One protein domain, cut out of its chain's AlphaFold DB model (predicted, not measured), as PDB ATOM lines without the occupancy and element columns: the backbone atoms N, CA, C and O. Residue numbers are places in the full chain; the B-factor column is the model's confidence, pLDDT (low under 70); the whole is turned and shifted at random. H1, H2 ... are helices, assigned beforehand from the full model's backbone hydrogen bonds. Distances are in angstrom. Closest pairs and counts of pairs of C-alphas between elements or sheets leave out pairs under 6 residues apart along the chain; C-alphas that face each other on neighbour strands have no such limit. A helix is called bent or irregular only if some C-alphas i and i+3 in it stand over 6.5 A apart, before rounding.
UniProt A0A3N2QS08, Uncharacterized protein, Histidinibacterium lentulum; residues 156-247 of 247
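What this domain is: This is residues 156 to 247 of the 247 residues of an uncharacterized protein of Histidinibacterium lentulum (UniProt A0A3N2QS08). A kinked helix, H1, forms the core, and the other four helices pack round it: H2 folds back beside it as a helical hairpin, H3 crosses it on another side, and the short pair H4 and H5 packs at its kinked part. A long loop without a named element, residues 176 to 192, leads from the end of H1 to H2. The printed part has 92 residues, with five named helices in the order H1, H2, H3, H4, H5 and no named strand; the class is all helix, and the helix packing is mostly crossed. The whole is compact and rounded, with a radius of gyration of the C-alphas of 12.2 A and spans of 34 by 27 by 22 A.

Where its parts are: H1 is residues 156 to 175, 20.6 A from first to last C-alpha, and begins at C-alpha 156 (12.891, -42.480, -9.626). It has a kink of 64 degrees near residue 169 and is irregular: C-alphas 170 and 173 are 9.5 A apart. H2 is residues 193 to 204, 15.7 A long, and is only just irregular, with C-alphas 199 and 202 7.0 A apart. H3 is residues 214 to 223, 14.4 A long, beginning at C-alpha 214 (30.363, -51.178, -17.522). H4 is residues 230 to 239, 15.2 A long, and is only just irregular, with C-alphas 235 and 238 7.0 A apart. H5 is residues 241 to 246, 8.7 A long, and ends at C-alpha 246 (33.093, -57.324, -25.119).

How they stand to each other: H1 is the hub and touches the four other helices. H1 and H2 form a helical hairpin, at a shallow tilt of 14 degrees, opposite ways; their closest C-alphas, those of Arg 157 and Ala 204, are 4.2 A apart. H3 touches H1 at a tilt of 36 degrees, only just steep, opposite ways, with the C-alphas of Val 168 and Leu 214 closest at 5.6 A. H4 touches H1 at residues 169 to 170 alone, at a steep tilt of 51 degrees, the same way; the closest C-alphas are those of Tyr 169 and Leu 236, 7.1 A. H5 touches H1 at residues 169 to 173 alone, about perpendicular at 86 degrees, with the C-alphas of Gly 172 and Trp 242 closest at 5.4 A. H4 and H5 touch only at the corner, the C-alphas of Lys 237 and Ala 244 being closest at 4.8 A. H3 and H5 are near each other, while H2 is apart from H3, H4 and H5. In H3 and H5 every O i to N i+4 pair is within hydrogen-bond range; the counts are 12 of 16 in H1, 6 of 8 in H2 and 4 of 6 in H4.

The domain as a whole: The two C-alphas farthest apart, those of Pro 202 and Pro 238, are 34.1 A apart. The printed part has no cut and ends at residue 247, the chain's last. The link from H1 to H2 is long, with 17 residues; the link from H4 to H5 is tight. The mean pLDDT of the printed part is 95.7, and no printed residue is under 70.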
ATOM      1  N   PRO A 156      11.555 -42.247 -10.187       97.94
ATOM      2  CA  PRO A 156      12.891 -42.480  -9.626       97.94
ATOM      3  C   PRO A 156      13.580 -43.756 -10.126       97.94
ATOM      4  O   PRO A 156      14.760 -43.736 -10.481       97.94
ATOM      5  N   ARG A 157      12.828 -44.859 -10.235       98.06
ATOM      6  CA  ARG A 157      13.342 -46.133 -10.752       98.06
ATOM      7  C   ARG A 157      13.756 -46.033 -12.223       98.06
ATOM      8  O   ARG A 157      14.847 -46.471 -12.582       98.06
ATOM      9  N   GLN A 158      12.915 -45.440 -13.067       98.44
ATOM     10  CA  GLN A 158      13.197 -45.227 -14.487       98.44
ATOM     11  C   GLN A 158      14.333 -44.219 -14.701       98.44
ATOM     12  O   GLN A 158      15.100 -44.384 -15.645       98.44
ATOM     13  N   HIS A 159      14.496 -43.225 -13.820       98.50
ATOM     14  CA  HIS A 159      15.631 -42.302 -13.873       98.50
ATOM     15  C   HIS A 159      16.950 -43.049 -13.644       98.50
ATOM     16  O   HIS A 159      17.862 -42.942 -14.465       98.50
ATOM     17  N   LEU A 160      17.031 -43.869 -12.588       98.56
ATOM     18  CA  LEU A 160      18.220 -44.675 -12.295       98.56
ATOM     19  C   LEU A 160      18.560 -45.629 -13.452       98.56
ATOM     20  O   LEU A 160      19.690 -45.639 -13.940       98.56
ATOM     21  N   LEU A 161      17.579 -46.417 -13.905       98.50
ATOM     22  CA  LEU A 161      17.771 -47.410 -14.967       98.50
ATOM     23  C   LEU A 161      18.114 -46.751 -16.306       98.50
ATOM     24  O   LEU A 161      19.030 -47.198 -16.993       98.50
ATOM     25  N   GLY A 162      17.436 -45.655 -16.650       98.38
ATOM     26  CA  GLY A 162      17.704 -44.887 -17.860       98.38
ATOM     27  C   GLY A 162      19.096 -44.253 -17.865       98.38
ATOM     28  O   GLY A 162      19.769 -44.260 -18.897       98.38
ATOM     29  N   LEU A 163      19.572 -43.755 -16.718       98.50
ATOM     30  CA  LEU A 163      20.915 -43.186 -16.604       98.50
ATOM     31  C   LEU A 163      22.005 -44.263 -16.693       98.50
ATOM     32  O   LEU A 163      23.000 -44.062 -17.392       98.50
ATOM     33  N   ALA A 164      21.803 -45.415 -16.047       98.62
ATOM     34  CA  ALA A 164      22.704 -46.560 -16.164       98.62
ATOM     35  C   ALA A 164      22.754 -47.076 -17.611       98.62
ATOM     36  O   ALA A 164      23.838 -47.254 -18.164       98.62
ATOM     37  N   TYR A 165      21.596 -47.217 -18.262       98.62
ATOM     38  CA  TYR A 165      21.494 -47.571 -19.678       98.62
ATOM     39  C   TYR A 165      22.279 -46.593 -20.558       98.62
ATOM     40  O   TYR A 165      23.065 -47.007 -21.409       98.62
ATOM     41  N   HIS A 166      22.106 -45.286 -20.347       98.00
ATOM     42  CA  HIS A 166      22.830 -44.265 -21.101       98.00
ATOM     43  C   HIS A 166      24.350 -44.398 -20.927       98.00
ATOM     44  O   HIS A 166      25.087 -44.355 -21.915       98.00
ATOM     45  N   ALA A 167      24.816 -44.591 -19.690       98.12
ATOM     46  CA  ALA A 167      26.232 -44.765 -19.386       98.12
ATOM     47  C   ALA A 167      26.820 -46.001 -20.087       98.12
ATOM     48  O   ALA A 167      27.859 -45.896 -20.740       98.12
ATOM     49  N   VAL A 168      26.130 -47.143 -20.012       98.31
ATOM     50  CA  VAL A 168      26.608 -48.411 -20.578       98.31
ATOM     51  C   VAL A 168      26.493 -48.425 -22.097       98.31
ATOM     52  O   VAL A 168      27.499 -48.612 -22.780       98.31
ATOM     53  N   TYR A 169      25.297 -48.201 -22.645       97.69
ATOM     54  CA  TYR A 169      24.987 -48.511 -24.042       97.69
ATOM     55  C   TYR A 169      25.135 -47.320 -24.993       97.69
ATOM     56  O   TYR A 169      25.542 -47.518 -26.137       97.69
ATOM     57  N   LEU A 170      24.887 -46.089 -24.533       95.44
ATOM     58  CA  LEU A 170      24.978 -44.889 -25.383       95.44
ATOM     59  C   LEU A 170      26.319 -44.149 -25.256       95.44
ATOM     60  O   LEU A 170      26.692 -43.393 -26.157       95.44
ATOM     61  N   LYS A 171      27.051 -44.353 -24.153       95.31
ATOM     62  CA  LYS A 171      28.371 -43.748 -23.908       95.31
ATOM     63  C   LYS A 171      29.512 -44.766 -23.894       95.31
ATOM     64  O   LYS A 171      30.584 -44.461 -24.422       95.31
ATOM     65  N   GLY A 172      29.320 -45.942 -23.293       97.12
ATOM     66  CA  GLY A 172      30.391 -46.923 -23.099       97.12
ATOM     67  C   GLY A 172      31.570 -46.293 -22.360       97.12
ATOM     68  O   GLY A 172      31.377 -45.598 -21.363       97.12
ATOM     69  N   TYR A 173      32.789 -46.422 -22.893       97.38
ATOM     70  CA  TYR A 173      33.977 -45.774 -22.313       97.38
ATOM     71  C   TYR A 173      33.851 -44.252 -22.153       97.38
ATOM     72  O   TYR A 173      34.465 -43.692 -21.250       97.38
ATOM     73  N   GLN A 174      33.027 -43.566 -22.955       96.56
ATOM     74  CA  GLN A 174      32.816 -42.116 -22.813       96.56
ATOM     75  C   GLN A 174      32.070 -41.720 -21.534       96.56
ATOM     76  O   GLN A 174      31.998 -40.533 -21.215       96.56
ATOM     77  N   SER A 175      31.509 -42.688 -20.807       97.19
ATOM     78  CA  SER A 175      30.938 -42.460 -19.480       97.19
ATOM     79  C   SER A 175      32.010 -42.222 -18.415       97.19
ATOM     80  O   SER A 175      31.699 -41.656 -17.375       97.19
ATOM     81  N   GLY A 176      33.260 -42.628 -18.660       97.50
ATOM     82  CA  GLY A 176      34.317 -42.621 -17.649       97.50
ATOM     83  C   GLY A 176      34.226 -43.760 -16.633       97.50
ATOM     84  O   GLY A 176      34.980 -43.765 -15.666       97.50
ATOM     85  N   LEU A 177      33.325 -44.725 -16.834       97.75
ATOM     86  CA  LEU A 177      33.272 -45.934 -16.020       97.75
ATOM     87  C   LEU A 177      34.391 -46.911 -16.405       97.75
ATOM     88  O   LEU A 177      34.797 -47.011 -17.568       97.75
ATOM     89  N   ALA A 178      34.865 -47.652 -15.405       97.19
ATOM     90  CA  ALA A 178      35.765 -48.779 -15.589       97.19
ATOM     91  C   ALA A 178      35.102 -49.871 -16.457       97.19
ATOM     92  O   ALA A 178      33.886 -50.065 -16.348       97.19
ATOM     93  N   PRO A 179      35.850 -50.593 -17.313       96.88
ATOM     94  CA  PRO A 179      35.298 -51.715 -18.075       96.88
ATOM     95  C   PRO A 179      34.751 -52.828 -17.165       96.88
ATOM     96  O   PRO A 179      33.660 -53.340 -17.405       96.88
ATOM     97  N   ASP A 180      35.497 -53.143 -16.108       95.44
ATOM     98  CA  ASP A 180      35.248 -54.185 -15.111       95.44
ATOM     99  C   ASP A 180      35.873 -53.768 -13.766       95.44
ATOM    100  O   ASP A 180      36.292 -52.620 -13.617       95.44
ATOM    101  N   GLY A 181      35.923 -54.679 -12.791       89.44
ATOM    102  CA  GLY A 181      36.430 -54.375 -11.454       89.44
ATOM    103  C   GLY A 181      37.932 -54.435 -11.224       89.44
ATOM    104  O   GLY A 181      38.429 -54.043 -10.170       89.44
ATOM    105  N   GLY A 182      38.679 -54.942 -12.201       91.00
ATOM    106  CA  GLY A 182      40.139 -54.992 -12.146       91.00
ATOM    107  C   GLY A 182      40.802 -53.894 -12.971       91.00
ATOM    108  O   GLY A 182      42.001 -53.656 -12.822       91.00
ATOM    109  N   THR A 183      40.047 -53.234 -13.851       94.25
ATOM    110  CA  THR A 183      40.597 -52.378 -14.902       94.25
ATOM    111  C   THR A 183      40.227 -50.912 -14.682       94.25
ATOM    112  O   THR A 183      39.048 -50.592 -14.553       94.25
ATOM    113  N   PRO A 184      41.186 -49.970 -14.706       94.31
ATOM    114  CA  PRO A 184      40.867 -48.553 -14.571       94.31
ATOM    115  C   PRO A 184      40.056 -48.019 -15.771       94.31
ATOM    116  O   PRO A 184      40.123 -48.573 -16.876       94.31
ATOM    117  N   PRO A 185      39.321 -46.902 -15.603       95.50
ATOM    118  CA  PRO A 185      38.664 -46.218 -16.712       95.50
ATOM    119  C   PRO A 185      39.637 -45.866 -17.840       95.50
ATOM    120  O   PRO A 185      40.724 -45.338 -17.611       95.50
ATOM    121  N   ARG A 186      39.228 -46.115 -19.090       93.69
ATOM    122  CA  ARG A 186      40.064 -45.831 -20.273       93.69
ATOM    123  C   ARG A 186      40.152 -44.348 -20.627       93.69
ATOM    124  O   ARG A 186      41.042 -43.942 -21.370       93.69
ATOM    125  N   GLN A 187      39.190 -43.558 -20.168       93.88
ATOM    126  CA  GLN A 187      39.129 -42.119 -20.380       93.88
ATOM    127  C   GLN A 187      38.304 -41.472 -19.271       93.88
ATOM    128  O   GLN A 187      37.512 -42.141 -18.613       93.88
ATOM    129  N   GLU A 188      38.456 -40.162 -19.110       92.81
ATOM    130  CA  GLU A 188      37.604 -39.379 -18.221       92.81
ATOM    131  C   GLU A 188      36.213 -39.177 -18.847       92.81
ATOM    132  O   GLU A 188      36.069 -38.949 -20.057       92.81
ATOM    133  N   GLY A 189      35.183 -39.294 -18.013       91.75
ATOM    134  CA  GLY A 189      33.799 -39.008 -18.375       91.75
ATOM    135  C   GLY A 189      33.465 -37.533 -18.178       91.75
ATOM    136  O   GLY A 189      34.091 -36.833 -17.393       91.75
ATOM    137  N   SER A 190      32.416 -37.042 -18.837       88.62
ATOM    138  CA  SER A 190      31.935 -35.668 -18.604       88.62
ATOM    139  C   SER A 190      31.258 -35.472 -17.241       88.62
ATOM    140  O   SER A 190      30.902 -34.350 -16.890       88.62
ATOM    141  N   ARG A 191      30.970 -36.568 -16.531       91.56
ATOM    142  CA  ARG A 191      30.279 -36.635 -15.240       91.56
ATOM    143  C   ARG A 191      30.790 -37.859 -14.482       91.56
ATOM    144  O   ARG A 191      31.134 -38.858 -15.111       91.56
ATOM    145  N   ASP A 192      30.747 -37.809 -13.154       95.56
ATOM    146  CA  ASP A 192      30.948 -38.989 -12.310       95.56
ATOM    147  C   ASP A 192      29.655 -39.818 -12.261       95.56
ATOM    148  O   ASP A 192      28.819 -39.676 -11.367       95.56
ATOM    149  N   TYR A 193      29.455 -40.663 -13.276       97.12
ATOM    150  CA  TYR A 193      28.272 -41.523 -13.354       97.12
ATOM    151  C   TYR A 193      28.159 -42.468 -12.155       97.12
ATOM    152  O   TYR A 193      27.045 -42.746 -11.719       97.12
ATOM    153  N   ALA A 194      29.277 -42.940 -11.596       96.94
ATOM    154  CA  ALA A 194      29.243 -43.848 -10.459       96.94
ATOM    155  C   ALA A 194      28.685 -43.152  -9.210       96.94
ATOM    156  O   ALA A 194      27.800 -43.696  -8.551       96.94
ATOM    157  N   ALA A 195      29.149 -41.939  -8.903       97.00
ATOM    158  CA  ALA A 195      28.611 -41.156  -7.793       97.00
ATOM    159  C   ALA A 195      27.133 -40.795  -8.003       97.00
ATOM    160  O   ALA A 195      26.327 -40.970  -7.088       97.00
ATOM    161  N   VAL A 196      26.755 -40.356  -9.210       97.62
ATOM    162  CA  VAL A 196      25.363 -39.976  -9.507       97.62
ATOM    163  C   VAL A 196      24.421 -41.174  -9.371       97.62
ATOM    164  O   VAL A 196      23.396 -41.063  -8.703       97.62
ATOM    165  N   LEU A 197      24.772 -42.335  -9.932       98.25
ATOM    166  CA  LEU A 197      23.954 -43.546  -9.805       98.25
ATOM    167  C   LEU A 197      23.775 -43.945  -8.335       98.25
ATOM    168  O   LEU A 197      22.651 -44.229  -7.919       98.25
ATOM    169  N   ARG A 198      24.842 -43.895  -7.523       97.56
ATOM    170  CA  ARG A 198      24.746 -44.155  -6.074       97.56
ATOM    171  C   ARG A 198      23.810 -43.181  -5.367       97.56
ATOM    172  O   ARG A 198      23.053 -43.611  -4.505       97.56
ATOM    173  N   GLY A 199      23.830 -41.904  -5.746       97.12
ATOM    174  CA  GLY A 199      22.920 -40.895  -5.203       97.12
ATOM    175  C   GLY A 199      21.449 -41.146  -5.554       97.12
ATOM    176  O   GLY A 199      20.573 -40.876  -4.738       97.12
ATOM    177  N   LEU A 200      21.171 -41.703  -6.737       97.19
ATOM    178  CA  LEU A 200      19.809 -42.005  -7.194       97.19
ATOM    179  C   LEU A 200      19.232 -43.302  -6.601       97.19
ATOM    180  O   LEU A 200      18.015 -43.419  -6.448       97.19
ATOM    181  N   ALA A 201      20.082 -44.276  -6.262       96.94
ATOM    182  CA  ALA A 201      19.658 -45.616  -5.850       96.94
ATOM    183  C   ALA A 201      18.667 -45.656  -4.665       96.94
ATOM    184  O   ALA A 201      17.658 -46.361  -4.782       96.94
ATOM    185  N   PRO A 202      18.849 -44.881  -3.571       96.06
ATOM    186  CA  PRO A 202      17.896 -44.872  -2.459       96.06
ATOM    187  C   PRO A 202      16.487 -44.445  -2.884       96.06
ATOM    188  O   PRO A 202      15.510 -45.085  -2.503       96.06
ATOM    189  N   GLY A 203      16.376 -43.406  -3.720       94.19
ATOM    190  CA  GLY A 203      15.086 -42.907  -4.210       94.19
ATOM    191  C   GLY A 203      14.398 -43.858  -5.190       94.19
ATOM    192  O   GLY A 203      13.175 -43.860  -5.295       94.19
ATOM    193  N   ALA A 204      15.170 -44.692  -5.888       95.88
ATOM    194  CA  ALA A 204      14.652 -45.722  -6.783       95.88
ATOM    195  C   ALA A 204      14.166 -46.984  -6.051       95.88
ATOM    196  O   ALA A 204      13.452 -47.782  -6.656       95.88
ATOM    197  N   GLY A 205      14.563 -47.189  -4.787       94.50
ATOM    198  CA  GLY A 205      14.284 -48.423  -4.049       94.50
ATOM    199  C   GLY A 205      14.972 -49.654  -4.651       94.50
ATOM    200  O   GLY A 205      14.454 -50.762  -4.539       94.50
ATOM    201  N   VAL A 206      16.109 -49.463  -5.331       93.31
ATOM    202  CA  VAL A 206      16.853 -50.532  -6.011       93.31
ATOM    203  C   VAL A 206      18.296 -50.556  -5.519       93.31
ATOM    204  O   VAL A 206      18.950 -49.518  -5.429       93.31
ATOM    205  N   ALA A 207      18.811 -51.752  -5.235       94.88
ATOM    206  CA  ALA A 207      20.216 -51.945  -4.910       94.88
ATOM    207  C   ALA A 207      21.070 -51.939  -6.186       94.88
ATOM    208  O   ALA A 207      20.794 -52.679  -7.133       94.88
ATOM    209  N   LEU A 208      22.118 -51.118  -6.199       96.88
ATOM    210  CA  LEU A 208      23.155 -51.163  -7.228       96.88
ATOM    211  C   LEU A 208      24.146 -52.302  -6.955       96.88
ATOM    212  O   LEU A 208      24.280 -52.731  -5.804       96.88
ATOM    213  N   PRO A 209      24.882 -52.769  -7.980       95.31
ATOM    214  CA  PRO A 209      26.033 -53.628  -7.740       95.31
ATOM    215  C   PRO A 209      27.036 -52.910  -6.823       95.31
ATOM    216  O   PRO A 209      27.194 -51.688  -6.896       95.31
ATOM    217  N   GLY A 210      27.716 -53.671  -5.956       90.50
ATOM    218  CA  GLY A 210      28.689 -53.102  -5.012       90.50
ATOM    219  C   GLY A 210      29.796 -52.316  -5.722       90.50
ATOM    220  O   GLY A 210      30.198 -51.237  -5.286       90.50
ATOM    221  N   GLU A 211      30.206 -52.818  -6.882       94.06
ATOM    222  CA  GLU A 211      31.085 -52.128  -7.810       94.06
ATOM    223  C   GLU A 211      30.319 -51.611  -9.027       94.06
ATOM    224  O   GLU A 211      29.516 -52.336  -9.616       94.06
ATOM    225  N   ILE A 212      30.608 -50.375  -9.442       97.44
ATOM    226  CA  ILE A 212      30.003 -49.746 -10.620       97.44
ATOM    227  C   ILE A 212      31.028 -49.717 -11.755       97.44
ATOM    228  O   ILE A 212      31.900 -48.851 -11.797       97.44
ATOM    229  N   SER A 213      30.883 -50.656 -12.683       98.12
ATOM    230  CA  SER A 213      31.636 -50.765 -13.932       98.12
ATOM    231  C   SER A 213      30.672 -50.980 -15.100       98.12
ATOM    232  O   SER A 213      29.475 -51.202 -14.902       98.12
ATOM    233  N   LEU A 214      31.171 -50.898 -16.334       98.44
ATOM    234  CA  LEU A 214      30.363 -51.178 -17.522       98.44
ATOM    235  C   LEU A 214      29.827 -52.618 -17.494       98.44
ATOM    236  O   LEU A 214      28.641 -52.825 -17.743       98.44
ATOM    237  N   ASP A 215      30.660 -53.595 -17.117       98.06
ATOM    238  CA  ASP A 215      30.243 -54.998 -17.018       98.06
ATOM    239  C   ASP A 215      29.239 -55.256 -15.882       98.06
ATOM    240  O   ASP A 215      28.233 -55.940 -16.093       98.06
ATOM    241  N   SER A 216      29.469 -54.696 -14.686       98.25
ATOM    242  CA  SER A 216      28.549 -54.903 -13.559       98.25
ATOM    243  C   SER A 216      27.185 -54.262 -13.815       98.25
ATOM    244  O   SER A 216      26.159 -54.856 -13.480       98.25
ATOM    245  N   LEU A 217      27.155 -53.093 -14.464       98.50
ATOM    246  CA  LEU A 217      25.914 -52.431 -14.853       98.50
ATOM    247  C   LEU A 217      25.207 -53.133 -16.018       98.50
ATOM    248  O   LEU A 217      23.984 -53.184 -15.995       98.50
ATOM    249  N   ASP A 218      25.908 -53.699 -17.005       98.44
ATOM    250  CA  ASP A 218      25.272 -54.486 -18.080       98.44
ATOM    251  C   ASP A 218      24.545 -55.719 -17.526       98.44
ATOM    252  O   ASP A 218      23.394 -55.971 -17.890       98.44
ATOM    253  N   ARG A 219      25.174 -56.449 -16.594       97.88
ATOM    254  CA  ARG A 219      24.531 -57.578 -15.898       97.88
ATOM    255  C   ARG A 219      23.339 -57.120 -15.068       97.88
ATOM    256  O   ARG A 219      22.246 -57.651 -15.231       97.88
ATOM    257  N   TRP A 220      23.525 -56.076 -14.264       98.38
ATOM    258  CA  TRP A 220      22.462 -55.515 -13.433       98.38
ATOM    259  C   TRP A 220      21.275 -54.997 -14.263       98.38
ATOM    260  O   TRP A 220      20.123 -55.243 -13.909       98.38
ATOM    261  N   LEU A 221      21.521 -54.342 -15.403       98.38
ATOM    262  CA  LEU A 221      20.470 -53.945 -16.346       98.38
ATOM    263  C   LEU A 221      19.772 -55.173 -16.941       98.38
ATOM    264  O   LEU A 221      18.557 -55.138 -17.127       98.38
ATOM    265  N   GLY A 222      20.503 -56.261 -17.200       97.62
ATOM    266  CA  GLY A 222      19.944 -57.558 -17.586       97.62
ATOM    267  C   GLY A 222      18.948 -58.097 -16.561       97.62
ATOM    268  O   GLY A 222      17.804 -58.367 -16.922       97.62
ATOM    269  N   ASP A 223      19.339 -58.143 -15.288       97.62
ATOM    270  CA  ASP A 223      18.496 -58.627 -14.183       97.62
ATOM    271  C   ASP A 223      17.223 -57.785 -13.996       97.62
ATOM    272  O   ASP A 223      16.187 -58.278 -13.555       97.62
ATOM    273  N   HIS A 224      17.272 -56.506 -14.383       96.75
ATOM    274  CA  HIS A 224      16.125 -55.597 -14.340       96.75
ATOM    275  C   HIS A 224      15.302 -55.589 -15.638       96.75
ATOM    276  O   HIS A 224      14.286 -54.890 -15.708       96.75
ATOM    277  N   GLY A 225      15.713 -56.340 -16.666       96.44
ATOM    278  CA  GLY A 225      15.062 -56.409 -17.977       96.44
ATOM    279  C   GLY A 225      15.314 -55.194 -18.883       96.44
ATOM    280  O   GLY A 225      14.539 -54.949 -19.807       96.44
ATOM    281  N   TRP A 226      16.350 -54.404 -18.607       97.56
ATOM    282  CA  TRP A 226      16.728 -53.188 -19.342       97.56
ATOM    283  C   TRP A 226      17.875 -53.383 -20.331       97.56
ATOM    284  O   TRP A 226      18.152 -52.483 -21.125       97.56
ATOM    285  N   ARG A 227      18.530 -54.545 -20.311       96.88
ATOM    286  CA  ARG A 227      19.519 -54.902 -21.327       96.88
ATOM    287  C   ARG A 227      18.843 -54.987 -22.707       96.88
ATOM    288  O   ARG A 227      17.815 -55.659 -22.813       96.88
ATOM    289  N   PRO A 228      19.376 -54.315 -23.745       95.50
ATOM    290  CA  PRO A 228      18.832 -54.419 -25.092       95.50
ATOM    291  C   PRO A 228      18.893 -55.855 -25.613       95.50
ATOM    292  O   PRO A 228      19.760 -56.638 -25.219       95.50
ATOM    293  N   ASP A 229      17.984 -56.183 -26.529       94.38
ATOM    294  CA  ASP A 229      18.062 -57.434 -27.274       94.38
ATOM    295  C   ASP A 229      19.319 -57.476 -28.176       94.38
ATOM    296  O   ASP A 229      19.944 -56.436 -28.428       94.38
ATOM    297  N   PRO A 230      19.715 -58.662 -28.677       94.31
ATOM    298  CA  PRO A 230      20.916 -58.793 -29.498       94.31
ATOM    299  C   PRO A 230      20.927 -57.894 -30.739       94.31
ATOM    300  O   PRO A 230      21.960 -57.306 -31.045       94.31
ATOM    301  N   ALA A 231      19.796 -57.728 -31.432       92.06
ATOM    302  CA  ALA A 231      19.737 -56.907 -32.641       92.06
ATOM    303  C   ALA A 231      19.975 -55.421 -32.325       92.06
ATOM    304  O   ALA A 231      20.707 -54.735 -33.039       92.06
ATOM    305  N   HIS A 232      19.412 -54.935 -31.218       92.12
ATOM    306  CA  HIS A 232      19.655 -53.585 -30.728       92.12
ATOM    307  C   HIS A 232      21.123 -53.408 -30.304       92.12
ATOM    308  O   HIS A 232      21.745 -52.406 -30.661       92.12
ATOM    309  N   LEU A 233      21.714 -54.374 -29.589       94.25
ATOM    310  CA  LEU A 233      23.133 -54.323 -29.212       94.25
ATOM    311  C   LEU A 233      24.050 -54.227 -30.439       94.25
ATOM    312  O   LEU A 233      24.930 -53.365 -30.458       94.25
ATOM    313  N   GLU A 234      23.817 -55.041 -31.474       93.06
ATOM    314  CA  GLU A 234      24.567 -54.974 -32.738       93.06
ATOM    315  C   GLU A 234      24.482 -53.585 -33.381       93.06
ATOM    316  O   GLU A 234      25.495 -53.029 -33.807       93.06
ATOM    317  N   ALA A 235      23.295 -52.972 -33.379       91.06
ATOM    318  CA  ALA A 235      23.100 -51.633 -33.926       91.06
ATOM    319  C   ALA A 235      23.868 -50.541 -33.148       91.06
ATOM    320  O   ALA A 235      24.224 -49.508 -33.720       91.06
ATOM    321  N   LEU A 236      24.161 -50.758 -31.859       93.00
ATOM    322  CA  LEU A 236      24.907 -49.817 -31.017       93.00
ATOM    323  C   LEU A 236      26.433 -49.994 -31.077       93.00
ATOM    324  O   LEU A 236      27.155 -49.023 -30.822       93.00
ATOM    325  N   LYS A 237      26.948 -51.180 -31.438       93.50
ATOM    326  CA  LYS A 237      28.399 -51.467 -31.511       93.50
ATOM    327  C   LYS A 237      29.210 -50.433 -32.309       93.50
ATOM    328  O   LYS A 237      30.254 -50.015 -31.804       93.50
ATOM    329  N   PRO A 238      28.754 -49.920 -33.473       91.56
ATOM    330  CA  PRO A 238      29.496 -48.899 -34.222       91.56
ATOM    331  C   PRO A 238      29.750 -47.593 -33.450       91.56
ATOM    332  O   PRO A 238      30.645 -46.823 -33.799       91.56
ATOM    333  N   PHE A 239      28.965 -47.319 -32.403       90.00
ATOM    334  CA  PHE A 239      29.045 -46.091 -31.607       90.00
ATOM    335  C   PHE A 239      29.587 -46.321 -30.199       90.00
ATOM    336  O   PHE A 239      29.940 -45.359 -29.516       90.00
ATOM    337  N   ASN A 240      29.669 -47.581 -29.779       94.62
ATOM    338  CA  ASN A 240      30.072 -47.976 -28.448       94.62
ATOM    339  C   ASN A 240      31.205 -48.997 -28.522       94.62
ATOM    340  O   ASN A 240      31.001 -50.202 -28.657       94.62
ATOM    341  N   ARG A 241      32.429 -48.487 -28.374       95.38
ATOM    342  CA  ARG A 241      33.645 -49.299 -28.437       95.38
ATOM    343  C   ARG A 241      33.708 -50.378 -27.351       95.38
ATOM    344  O   ARG A 241      34.318 -51.411 -27.584       95.38
ATOM    345  N   TRP A 242      33.092 -50.160 -26.187       97.00
ATOM    346  CA  TRP A 242      33.056 -51.192 -25.149       97.00
ATOM    347  C   TRP A 242      32.211 -52.388 -25.597       97.00
ATOM    348  O   TRP A 242      32.696 -53.515 -25.523       97.00
ATOM    349  N   LEU A 243      31.017 -52.135 -26.156       95.94
ATOM    350  CA  LEU A 243      30.174 -53.190 -26.733       95.94
ATOM    351  C   LEU A 243      30.892 -53.936 -27.856       95.94
ATOM    352  O   LEU A 243      30.898 -55.155 -27.846       95.94
ATOM    353  N   ALA A 244      31.536 -53.222 -28.783       95.12
ATOM    354  CA  ALA A 244      32.241 -53.845 -29.905       95.12
ATOM    355  C   ALA A 244      33.399 -54.770 -29.480       95.12
ATOM    356  O   ALA A 244      33.788 -55.649 -30.240       95.12
ATOM    357  N   GLU A 245      33.971 -54.551 -28.293       94.75
ATOM    358  CA  GLU A 245      35.092 -55.336 -27.769       94.75
ATOM    359  C   GLU A 245      34.652 -56.496 -26.854       94.75
ATOM    360  O   GLU A 245      35.411 -57.449 -26.699       94.75
ATOM    361  N   HIS A 246      33.469 -56.424 -26.226       91.25
ATOM    362  CA  HIS A 246      33.093 -57.324 -25.119       91.25
ATOM    363  C   HIS A 246      31.715 -57.980 -25.264       91.25
ATOM    364  O   HIS A 246      31.325 -58.753 -24.382       91.25
ATOM    365  N   ARG A 247      30.945 -57.641 -26.298       84.56
ATOM    366  CA  ARG A 247      29.580 -58.122 -26.541       84.56
ATOM    367  C   ARG A 247      29.365 -58.396 -28.021       84.56
ATOM    368  O   ARG A 247      30.201 -57.980 -28.848       84.56
TER     369      ARG A 247